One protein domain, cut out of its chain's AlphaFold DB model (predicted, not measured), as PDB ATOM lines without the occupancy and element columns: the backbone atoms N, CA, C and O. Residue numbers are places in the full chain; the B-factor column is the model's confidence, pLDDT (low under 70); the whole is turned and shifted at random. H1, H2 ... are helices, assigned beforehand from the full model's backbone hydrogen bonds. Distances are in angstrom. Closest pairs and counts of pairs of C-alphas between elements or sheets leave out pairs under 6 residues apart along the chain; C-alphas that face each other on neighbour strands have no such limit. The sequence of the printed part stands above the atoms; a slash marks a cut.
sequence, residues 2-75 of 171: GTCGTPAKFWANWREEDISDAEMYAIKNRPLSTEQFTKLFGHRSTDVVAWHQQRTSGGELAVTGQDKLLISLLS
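AT A GLANCE: This is residues 2 to 75 of the 171 residues of the protein "DEAD/DEAH box helicase family protein" of Escherichia coli (UniProt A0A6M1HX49). Start at H3, the longest helix: with H2 it makes an open V at one end of the longest axis, while H1 and H4 meet about at right angles in a second pair, and two stretches of chain, residues 29 to 33 and 58 to 64, join the pairs into a loose, open frame with few contacts between helices. Before H1, residues 2 to 20 form a long tail at the other end of that axis, of which residues 4 to 9 stick out; residues 42 to 48, at the turn of the V, stick out too. You will find 74 printed residues with four named helices, in the order H1, H2, H3, H4, and no named strand; the class is all helix. The whole is loose, with a radius of gyration of the C-alphas of 15.4 A, and spans 39 by 31 by 21 A.

HOW THE PARTS SIT: Look first at H3, residues 46 to 57. It is close to but not clearly touching H2, residues 34 to 41: their closest C-alphas, those of Phe 41 and Val 49, are 6.5 A apart. H2 and H3 run opposite ways at a steep tilt of 53 degrees, with centres 13.0 A apart. Go next to H1, residues 21 to 28, which touches H4, residues 65 to 73. Their closest C-alphas, those of Met 24 and Lys 68, are 6.9 A apart, and their lines stand about perpendicular, at 90 degrees. H1 and H3 are apart, as are H2 and H4, H1 and H2, and H3 and H4. Along the backbones of H1, H2, H3 and H4, every O i to N i+4 pair is within hydrogen-bond range.

IN THESE COORDINATES: Find C-alpha 46 at (-17.837, 52.525, 23.714); from there H3 runs 16.2 A to C-alpha 57. H2 covers 10.3 A from C-alpha 34 to C-alpha 41. For H1, find C-alpha 21 at (11.863, 38.943, 19.711); C-alpha 28 is 10.4 A from it. H4 runs 12.3 A from C-alpha 65 to C-alpha 73 at (1.053, 28.992, 19.541).

THE WHOLE: Look for the two farthest C-alphas at Lys 9 and Thr 34, 41.7 A apart. Residues 2 to 20 have no named element, and their C-alphas lie 15 to 24 A from the mean of all C-alphas. The links H1 to H2 and H2 to H3 are tight; the link H3 to H4, seven residues, is short. The printed part has no cut. In this predicted model the mean pLDDT of the printed part is 93.4, and no printed residue is under 70.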
ATOM      1  N   GLY A   2      -0.836  24.677  29.436       85.88
ATOM      2  CA  GLY A   2      -1.192  23.325  29.830       85.88
ATOM      3  C   GLY A   2      -2.495  22.950  29.136       85.88
ATOM      4  O   GLY A   2      -3.222  23.821  28.656       85.88
ATOM      5  N   THR A   3      -2.782  21.659  29.041       85.81
ATOM      6  CA  THR A   3      -4.084  21.201  28.557       85.81
ATOM      7  C   THR A   3      -5.172  21.467  29.595       85.81
ATOM      8  O   THR A   3      -4.896  21.538  30.793       85.81
ATOM      9  N   CYS A   4      -6.426  21.594  29.150       85.62
ATOM     10  CA  CYS A   4      -7.579  21.680  30.049       85.62
ATOM     11  C   CYS A   4      -7.548  20.530  31.071       85.62
ATOM     12  O   CYS A   4      -7.340  19.380  30.685       85.62
ATOM     13  N   GLY A   5      -7.738  20.845  32.353       85.06
ATOM     14  CA  GLY A   5      -7.692  19.871  33.450       85.06
ATOM     15  C   GLY A   5      -6.289  19.554  33.986       85.06
ATOM     16  O   GLY A   5      -6.176  18.891  35.012       85.06
ATOM     17  N   THR A   6      -5.211  20.041  33.362       87.25
ATOM     18  CA  THR A   6      -3.852  19.873  33.899       87.25
ATOM     19  C   THR A   6      -3.626  20.800  35.100       87.25
ATOM     20  O   THR A   6      -3.765  22.017  34.941       87.25
ATOM     21  N   PRO A   7      -3.215  20.280  36.277       89.62
ATOM     22  CA  PRO A   7      -2.896  21.113  37.435       89.62
ATOM     23  C   PRO A   7      -1.830  22.169  37.122       89.62
ATOM     24  O   PRO A   7      -0.850  21.874  36.434       89.62
ATOM     25  N   ALA A   8      -1.978  23.374  37.683       91.56
ATOM     26  CA  ALA A   8      -1.110  24.524  37.399       91.56
ATOM     27  C   ALA A   8       0.387  24.242  37.624       91.56
ATOM     28  O   ALA A   8       1.224  24.684  36.844       91.56
ATOM     29  N   LYS A   9       0.732  23.416  38.623       90.62
ATOM     30  CA  LYS A   9       2.121  22.995  38.899       90.62
ATOM     31  C   LYS A   9       2.797  22.230  37.752       90.62
ATOM     32  O   LYS A   9       4.014  22.094  37.744       90.62
ATOM     33  N   PHE A  10       2.018  21.701  36.809       85.62
ATOM     34  CA  PHE A  10       2.517  20.989  35.630       85.62
ATOM     35  C   PHE A  10       2.481  21.838  34.358       85.62
ATOM     36  O   PHE A  10       2.809  21.336  33.279       85.62
ATOM     37  N   TRP A  11       2.074  23.104  34.454       90.19
ATOM     38  CA  TRP A  11       2.133  24.018  33.326       90.19
ATOM     39  C   TRP A  11       3.588  24.344  33.001       90.19
ATOM     40  O   TRP A  11       4.450  24.398  33.874       90.19
ATOM     41  N   ALA A  12       3.855  24.566  31.720       88.31
ATOM     42  CA  ALA A  12       5.180  24.918  31.234       88.31
ATOM     43  C   ALA A  12       5.152  26.276  30.538       88.31
ATOM     44  O   ALA A  12       4.155  26.648  29.917       88.31
ATOM     45  N   ASN A  13       6.264  27.001  30.589       91.19
ATOM     46  CA  ASN A  13       6.453  28.166  29.732       91.19
ATOM     47  C   ASN A  13       6.805  27.698  28.320       91.19
ATOM     48  O   ASN A  13       7.557  26.737  28.144       91.19
ATOM     49  N   TRP A  14       6.227  28.354  27.316       93.75
ATOM     50  CA  TRP A  14       6.658  28.164  25.937       93.75
ATOM     51  C   TRP A  14       7.909  29.007  25.714       93.75
ATOM     52  O   TRP A  14       7.910  30.188  26.064       93.75
ATOM     53  N   ARG A  15       8.964  28.402  25.175       94.75
ATOM     54  CA  ARG A  15      10.128  29.129  24.671       94.75
ATOM     55  C   ARG A  15      10.115  28.964  23.165       94.75
ATOM     56  O   ARG A  15      10.212  27.843  22.683       94.75
ATOM     57  N   GLU A  16       9.879  30.060  22.463       95.69
ATOM     58  CA  GLU A  16       9.852  30.068  21.006       95.69
ATOM     59  C   GLU A  16      11.278  30.027  20.460       95.69
ATOM     60  O   GLU A  16      12.155  30.693  21.009       95.69
ATOM     61  N   GLU A  17      11.497  29.235  19.410       95.81
ATOM     62  CA  GLU A  17      12.810  29.079  18.768       95.81
ATOM     63  C   GLU A  17      12.831  29.586  17.319       95.81
ATOM     64  O   GLU A  17      13.911  29.853  16.803       95.81
ATOM     65  N   ASP A  18      11.671  29.723  16.660       95.81
ATOM     66  CA  ASP A  18      11.600  30.104  15.242       95.81
ATOM     67  C   ASP A  18      11.233  31.580  15.021       95.81
ATOM     68  O   ASP A  18      11.486  32.105  13.944       95.81
ATOM     69  N   ILE A  19      10.612  32.239  16.005       96.25
ATOM     70  CA  ILE A  19      10.172  33.640  15.909       96.25
ATOM     71  C   ILE A  19      11.046  34.482  16.833       96.25
ATOM     72  O   ILE A  19      11.046  34.281  18.051       96.25
ATOM     73  N   SER A  20      11.774  35.432  16.259       96.88
ATOM     74  CA  SER A  20      12.638  36.338  17.012       96.88
ATOM     75  C   SER A  20      11.839  37.341  17.851       96.88
ATOM     76  O   SER A  20      10.692  37.679  17.550       96.88
ATOM     77  N   ASP A  21      12.473  37.889  18.891       95.62
ATOM     78  CA  ASP A  21      11.863  38.943  19.711       95.62
ATOM     79  C   ASP A  21      11.508  40.194  18.879       95.62
ATOM     80  O   ASP A  21      10.488  40.833  19.140       95.62
ATOM     81  N   ALA A  22      12.291  40.509  17.838       96.94
ATOM     82  CA  ALA A  22      12.013  41.610  16.915       96.94
ATOM     83  C   ALA A  22      10.760  41.353  16.058       96.94
ATOM     84  O   ALA A  22       9.928  42.244  15.886       96.94
ATOM     85  N   GLU A  23      10.572  40.125  15.568       97.31
ATOM     86  CA  GLU A  23       9.349  39.744  14.853       97.31
ATOM     87  C   GLU A  23       8.129  39.772  15.775       97.31
ATOM     88  O   GLU A  23       7.077  40.283  15.389       97.31
ATOM     89  N   MET A  24       8.258  39.281  17.013       96.94
ATOM     90  CA  MET A  24       7.176  39.368  17.998       96.94
ATOM     91  C   MET A  24       6.807  40.822  18.306       96.94
ATOM     92  O   MET A  24       5.622  41.139  18.418       96.94
ATOM     93  N   TYR A  25       7.803  41.704  18.407       97.19
ATOM     94  CA  TYR A  25       7.599  43.141  18.583       97.19
ATOM     95  C   TYR A  25       6.833  43.752  17.408       97.19
ATOM     96  O   TYR A  25       5.824  44.429  17.610       97.19
ATOM     97  N   ALA A  26       7.249  43.445  16.178       97.00
ATOM     98  CA  ALA A  26       6.582  43.915  14.970       97.00
ATOM     99  C   ALA A  26       5.139  43.390  14.852       97.00
ATOM    100  O   ALA A  26       4.253  44.109  14.394       97.00
ATOM    101  N   ILE A  27       4.873  42.149  15.277       95.56
ATOM    102  CA  ILE A  27       3.515  41.586  15.320       95.56
ATOM    103  C   ILE A  27       2.661  42.314  16.363       95.56
ATOM    104  O   ILE A  27       1.520  42.668  16.070       95.56
ATOM    105  N   LYS A  28       3.204  42.553  17.563       94.75
ATOM    106  CA  LYS A  28       2.494  43.224  18.660       94.75
ATOM    107  C   LYS A  28       2.072  44.646  18.295       94.75
ATOM    108  O   LYS A  28       0.964  45.049  18.641       94.75
ATOM    109  N   ASN A  29       2.950  45.374  17.614       95.12
ATOM    110  CA  ASN A  29       2.775  46.791  17.301       95.12
ATOM    111  C   ASN A  29       2.237  47.049  15.891       95.12
ATOM    112  O   ASN A  29       2.181  48.194  15.447       95.12
ATOM    113  N   ARG A  30       1.799  46.005  15.180       94.31
ATOM    114  CA  ARG A  30       1.180  46.168  13.865       94.31
ATOM    115  C   ARG A  30      -0.159  46.907  14.003       94.31
ATOM    116  O   ARG A  30      -1.061  46.380  14.658       94.31
ATOM    117  N   PRO A  31      -0.333  48.077  13.361       91.38
ATOM    118  CA  PRO A  31      -1.595  48.799  13.418       91.38
ATOM    119  C   PRO A  31      -2.697  48.003  12.714       91.38
ATOM    120  O   PRO A  31      -2.475  47.378  11.674       91.38
ATOM    121  N   LEU A  32      -3.896  48.034  13.290       93.00
ATOM    122  CA  LEU A  32      -5.083  47.448  12.674       93.00
ATOM    123  C   LEU A  32      -5.586  48.358  11.554       93.00
ATOM    124  O   LEU A  32      -5.624  49.579  11.711       93.00
ATOM    125  N   SER A  33      -6.039  47.766  10.449       95.31
ATOM    126  CA  SER A  33      -6.822  48.517   9.468       95.31
ATOM    127  C   SER A  33      -8.184  48.907  10.052       95.31
ATOM    128  O   SER A  33      -8.697  48.244  10.959       95.31
ATOM    129  N   THR A  34      -8.817  49.945   9.499       94.38
ATOM    130  CA  THR A  34     -10.167  50.364   9.911       94.38
ATOM    131  C   THR A  34     -11.169  49.212   9.821       94.38
ATOM    132  O   THR A  34     -11.971  49.013  10.728       94.38
ATOM    133  N   GLU A  35     -11.085  48.387   8.773       96.75
ATOM    134  CA  GLU A  35     -11.946  47.212   8.608       96.75
ATOM    135  C   GLU A  35     -11.718  46.164   9.712       96.75
ATOM    136  O   GLU A  35     -12.677  45.640  10.283       96.75
ATOM    137  N   GLN A  36     -10.457  45.865  10.044       95.44
ATOM    138  CA  GLN A  36     -10.118  44.930  11.121       95.44
ATOM    139  C   GLN A  36     -10.595  45.450  12.476       95.44
ATOM    140  O   GLN A  36     -11.167  44.689  13.260       95.44
ATOM    141  N   PHE A  37     -10.398  46.743  12.734       95.31
ATOM    142  CA  PHE A  37     -10.863  47.387  13.953       95.31
ATOM    143  C   PHE A  37     -12.384  47.274  14.079       95.31
ATOM    144  O   PHE A  37     -12.877  46.780  15.093       95.31
ATOM    145  N   THR A  38     -13.136  47.615  13.029       95.50
ATOM    146  CA  THR A  38     -14.600  47.501  13.026       95.50
ATOM    147  C   THR A  38     -15.068  46.059  13.229       95.50
ATOM    148  O   THR A  38     -15.988  45.830  14.010       95.50
ATOM    149  N   LYS A  39     -14.418  45.054  12.622       96.62
ATOM    150  CA  LYS A  39     -14.764  43.637  12.859       96.62
ATOM    151  C   LYS A  39     -14.545  43.211  14.317       96.62
ATOM    152  O   LYS A  39     -15.362  42.479  14.873       96.62
ATOM    153  N   LEU A  40     -13.458  43.662  14.942       94.81
ATOM    154  CA  LEU A  40     -13.095  43.281  16.312       94.81
ATOM    155  C   LEU A  40     -13.881  44.043  17.389       94.81
ATOM    156  O   LEU A  40     -14.170  43.477  18.450       94.81
ATOM    157  N   PHE A  41     -14.213  45.309  17.126       95.75
ATOM    158  CA  PHE A  41     -14.742  46.249  18.117       95.75
ATOM    159  C   PHE A  41     -16.143  46.781  17.816       95.75
ATOM    160  O   PHE A  41     -16.779  47.291  18.729       95.75
ATOM    161  N   GLY A  42     -16.668  46.635  16.597       94.06
ATOM    162  CA  GLY A  42     -17.952  47.230  16.198       94.06
ATOM    163  C   GLY A  42     -19.171  46.727  16.980       94.06
ATOM    164  O   GLY A  42     -20.187  47.406  17.027       94.06
ATOM    165  N   HIS A  43     -19.064  45.562  17.624       95.44
ATOM    166  CA  HIS A  43     -20.095  44.996  18.504       95.44
ATOM    167  C   HIS A  43     -19.829  45.246  20.001       95.44
ATOM    168  O   HIS A  43     -20.574  44.755  20.847       95.44
ATOM    169  N   ARG A  44     -18.730  45.926  20.354       95.69
ATOM    170  CA  ARG A  44     -18.312  46.168  21.744       95.69
ATOM    171  C   ARG A  44     -18.799  47.538  22.219       95.69
ATOM    172  O   ARG A  44     -19.052  48.426  21.412       95.69
ATOM    173  N   SER A  45     -18.911  47.713  23.536       96.88
ATOM    174  CA  SER A  45     -19.294  48.999  24.127       96.88
ATOM    175  C   SER A  45     -18.242  50.080  23.872       96.88
ATOM    176  O   SER A  45     -17.049  49.793  23.728       96.88
ATOM    177  N   THR A  46     -18.686  51.336  23.883       95.12
ATOM    178  CA  THR A  46     -17.837  52.525  23.714       95.12
ATOM    179  C   THR A  46     -16.672  52.558  24.698       95.12
ATOM    180  O   THR A  46     -15.563  52.915  24.312       95.12
ATOM    181  N   ASP A  47     -16.883  52.102  25.934       96.19
ATOM    182  CA  ASP A  47     -15.851  52.096  26.977       96.19
ATOM    183  C   ASP A  47     -14.687  51.157  26.635       96.19
ATOM    184  O   ASP A  47     -13.522  51.498  26.841       96.19
ATOM    185  N   VAL A  48     -14.977  49.986  26.055       94.88
ATOM    186  CA  VAL A  48     -13.941  49.025  25.637       94.88
ATOM    187  C   VAL A  48     -13.152  49.562  24.446       94.88
ATOM    188  O   VAL A  48     -11.933  49.383  24.376       94.88
ATOM    189  N   VAL A  49     -13.838  50.233  23.517       94.69
ATOM    190  CA  VAL A  49     -13.211  50.887  22.362       94.69
ATOM    191  C   VAL A  49     -12.273  52.000  22.828       94.69
ATOM    192  O   VAL A  49     -11.104  52.009  22.436       94.69
ATOM    193  N   ALA A  50     -12.751  52.881  23.709       94.50
ATOM    194  CA  ALA A  50     -11.974  53.984  24.264       94.50
ATOM    195  C   ALA A  50     -10.759  53.484  25.059       94.50
ATOM    196  O   ALA A  50      -9.646  53.958  24.840       94.50
ATOM    197  N   TRP A  51     -10.941  52.468  25.912       94.19
ATOM    198  CA  TRP A  51      -9.845  51.832  26.652       94.19
ATOM    199  C   TRP A  51      -8.756  51.287  25.720       94.19
ATOM    200  O   TRP A  51      -7.566  51.513  25.950       94.19
ATOM    201  N   HIS A  52      -9.144  50.586  24.647       91.75
ATOM    202  CA  HIS A  52      -8.182  50.047  23.690       91.75
ATOM    203  C   HIS A  52      -7.424  51.169  22.973       91.75
ATOM    204  O   HIS A  52      -6.198  51.127  22.900       91.75
ATOM    205  N   GLN A  53      -8.140  52.185  22.483       91.56
ATOM    206  CA  GLN A  53      -7.544  53.326  21.786       91.56
ATOM    207  C   GLN A  53      -6.573  54.101  22.680       91.56
ATOM    208  O   GLN A  53      -5.460  54.389  22.243       91.56
ATOM    209  N   GLN A  54      -6.948  54.363  23.936       92.50
ATOM    210  CA  GLN A  54      -6.080  55.000  24.929       92.50
ATOM    211  C   GLN A  54      -4.809  54.181  25.178       92.50
ATOM    212  O   GLN A  54      -3.720  54.731  25.320       92.50
ATOM    213  N   ARG A  55      -4.927  52.851  25.219       88.94
ATOM    214  CA  ARG A  55      -3.769  51.974  25.412       88.94
ATOM    215  C   ARG A  55      -2.823  52.001  24.213       88.94
ATOM    216  O   ARG A  55      -1.616  51.922  24.407       88.94
ATOM    217  N   THR A  56      -3.353  52.103  22.996       89.38
ATOM    218  CA  THR A  56      -2.551  52.146  21.764       89.38
ATOM    219  C   THR A  56      -2.047  53.543  21.397       89.38
ATOM    220  O   THR A  56      -1.122  53.654  20.601       89.38
ATOM    221  N   SER A  57      -2.620  54.615  21.955       88.62
ATOM    222  CA  SER A  57      -2.196  55.992  21.661       88.62
ATOM    223  C   SER A  57      -0.900  56.394  22.370       88.62
ATOM    224  O   SER A  57      -0.242  57.335  21.939       88.62
ATOM    225  N   GLY A  58      -0.506  55.667  23.421       86.69
ATOM    226  CA  GLY A  58       0.730  55.897  24.176       86.69
ATOM    227  C   GLY A  58       2.024  55.480  23.463       86.69
ATOM    228  O   GLY A  58       3.086  55.550  24.076       86.69
ATOM    229  N   GLY A  59       1.949  55.042  22.203       90.38
ATOM    230  CA  GLY A  59       3.084  54.561  21.418       90.38
ATOM    231  C   GLY A  59       3.179  53.037  21.366       90.38
ATOM    232  O   GLY A  59       2.201  52.320  21.590       90.38
ATOM    233  N   GLU A  60       4.367  52.538  21.027       93.12
ATOM    234  CA  GLU A  60       4.610  51.103  20.885       93.12
ATOM    235  C   GLU A  60       4.590  50.382  22.242       93.12
ATOM    236  O   GLU A  60       5.088  50.861  23.263       93.12
ATOM    237  N   LEU A  61       4.000  49.192  22.249       93.56
ATOM    238  CA  LEU A  61       3.815  48.352  23.418       93.56
ATOM    239  C   LEU A  61       4.938  47.317  23.522       93.56
ATOM    240  O   LEU A  61       5.287  46.641  22.552       93.56
ATOM    241  N   ALA A  62       5.434  47.118  24.740       94.62
ATOM    242  CA  ALA A  62       6.332  46.013  25.045       94.62
ATOM    243  C   ALA A  62       5.624  44.655  24.880       94.62
ATOM    244  O   ALA A  62       4.442  44.497  25.204       94.62
ATOM    245  N   VAL A  63       6.371  43.651  24.418       95.88
ATOM    246  CA  VAL A  63       5.875  42.279  24.256       95.88
ATOM    247  C   VAL A  63       5.818  41.589  25.619       95.88
ATOM    248  O   VAL A  63       6.846  41.326  26.243       95.88
ATOM    249  N   THR A  64       4.615  41.259  26.084       95.06
ATOM    250  CA  THR A  64       4.418  40.546  27.354       95.06
ATOM    251  C   THR A  64       4.608  39.034  27.201       95.06
ATOM    252  O   THR A  64       4.562  38.490  26.098       95.06
ATOM    253  N   GLY A  65       4.742  38.304  28.315       92.88
ATOM    254  CA  GLY A  65       4.781  36.834  28.283       92.88
ATOM    255  C   GLY A  65       3.517  36.196  27.688       92.88
ATOM    256  O   GLY A  65       3.600  35.151  27.040       92.88
ATOM    257  N   GLN A  66       2.356  36.840  27.851       93.56
ATOM    258  CA  GLN A  66       1.117  36.412  27.206       93.56
ATOM    259  C   GLN A  66       1.174  36.648  25.693       93.56
ATOM    260  O   GLN A  66       0.814  35.747  24.942       93.56
ATOM    261  N   ASP A  67       1.676  37.803  25.246       95.06
ATOM    262  CA  ASP A  67       1.859  38.085  23.817       95.06
ATOM    263  C   ASP A  67       2.795  37.051  23.178       95.06
ATOM    264  O   ASP A  67       2.427  36.445  22.173       95.06
ATOM    265  N   LYS A  68       3.947  36.765  23.812       95.12
ATOM    266  CA  LYS A  68       4.874  35.721  23.340       95.12
ATOM    267  C   LYS A  68       4.153  34.385  23.176       95.12
ATOM    268  O   LYS A  68       4.284  33.748  22.136       95.12
ATOM    269  N   LEU A  69       3.352  33.969  24.160       94.50
ATOM    270  CA  LEU A  69       2.612  32.706  24.102       94.50
ATOM    271  C   LEU A  69       1.584  32.670  22.959       94.50
ATOM    272  O   LEU A  69       1.507  31.669  22.246       94.50
ATOM    273  N   LEU A  70       0.799  33.739  22.793       94.75
ATOM    274  CA  LEU A  70      -0.235  33.826  21.760       94.75
ATOM    275  C   LEU A  70       0.386  33.828  20.360       94.75
ATOM    276  O   LEU A  70      -0.025  33.030  19.521       94.75
ATOM    277  N   ILE A  71       1.409  34.656  20.133       95.56
ATOM    278  CA  ILE A  71       2.132  34.731  18.854       95.56
ATOM    279  C   ILE A  71       2.743  33.368  18.507       95.56
ATOM    280  O   ILE A  71       2.631  32.899  17.375       95.56
ATOM    281  N   SER A  72       3.329  32.704  19.504       95.31
ATOM    282  CA  SER A  72       4.025  31.434  19.313       95.31
ATOM    283  C   SER A  72       3.103  30.259  18.997       95.31
ATOM    284  O   SER A  72       3.476  29.394  18.211       95.31
ATOM    285  N   LEU A  73       1.928  30.171  19.632       94.12
ATOM    286  CA  LEU A  73       1.053  28.992  19.541       94.12
ATOM    287  C   LEU A  73      -0.167  29.178  18.640       94.12
ATOM    288  O   LEU A  73      -0.678  28.187  18.120       94.12
ATOM    289  N   LEU A  74      -0.663  30.409  18.488       94.56
ATOM    290  CA  LEU A  74      -1.953  30.686  17.847       94.56
ATOM    291  C   LEU A  74      -1.832  31.269  16.440       94.56
ATOM    292  O   LEU A  74      -2.833  31.717  15.881       94.56
ATOM    293  N   SER A  75      -0.648  31.228  15.823       93.25
ATOM    294  CA  SER A  75      -0.598  31.382  14.370       93.25
ATOM    295  C   SER A  75      -1.393  30.232  13.727       93.25
ATOM    296  O   SER A  75      -1.284  29.092  14.192       93.25
TER     297      SER A  75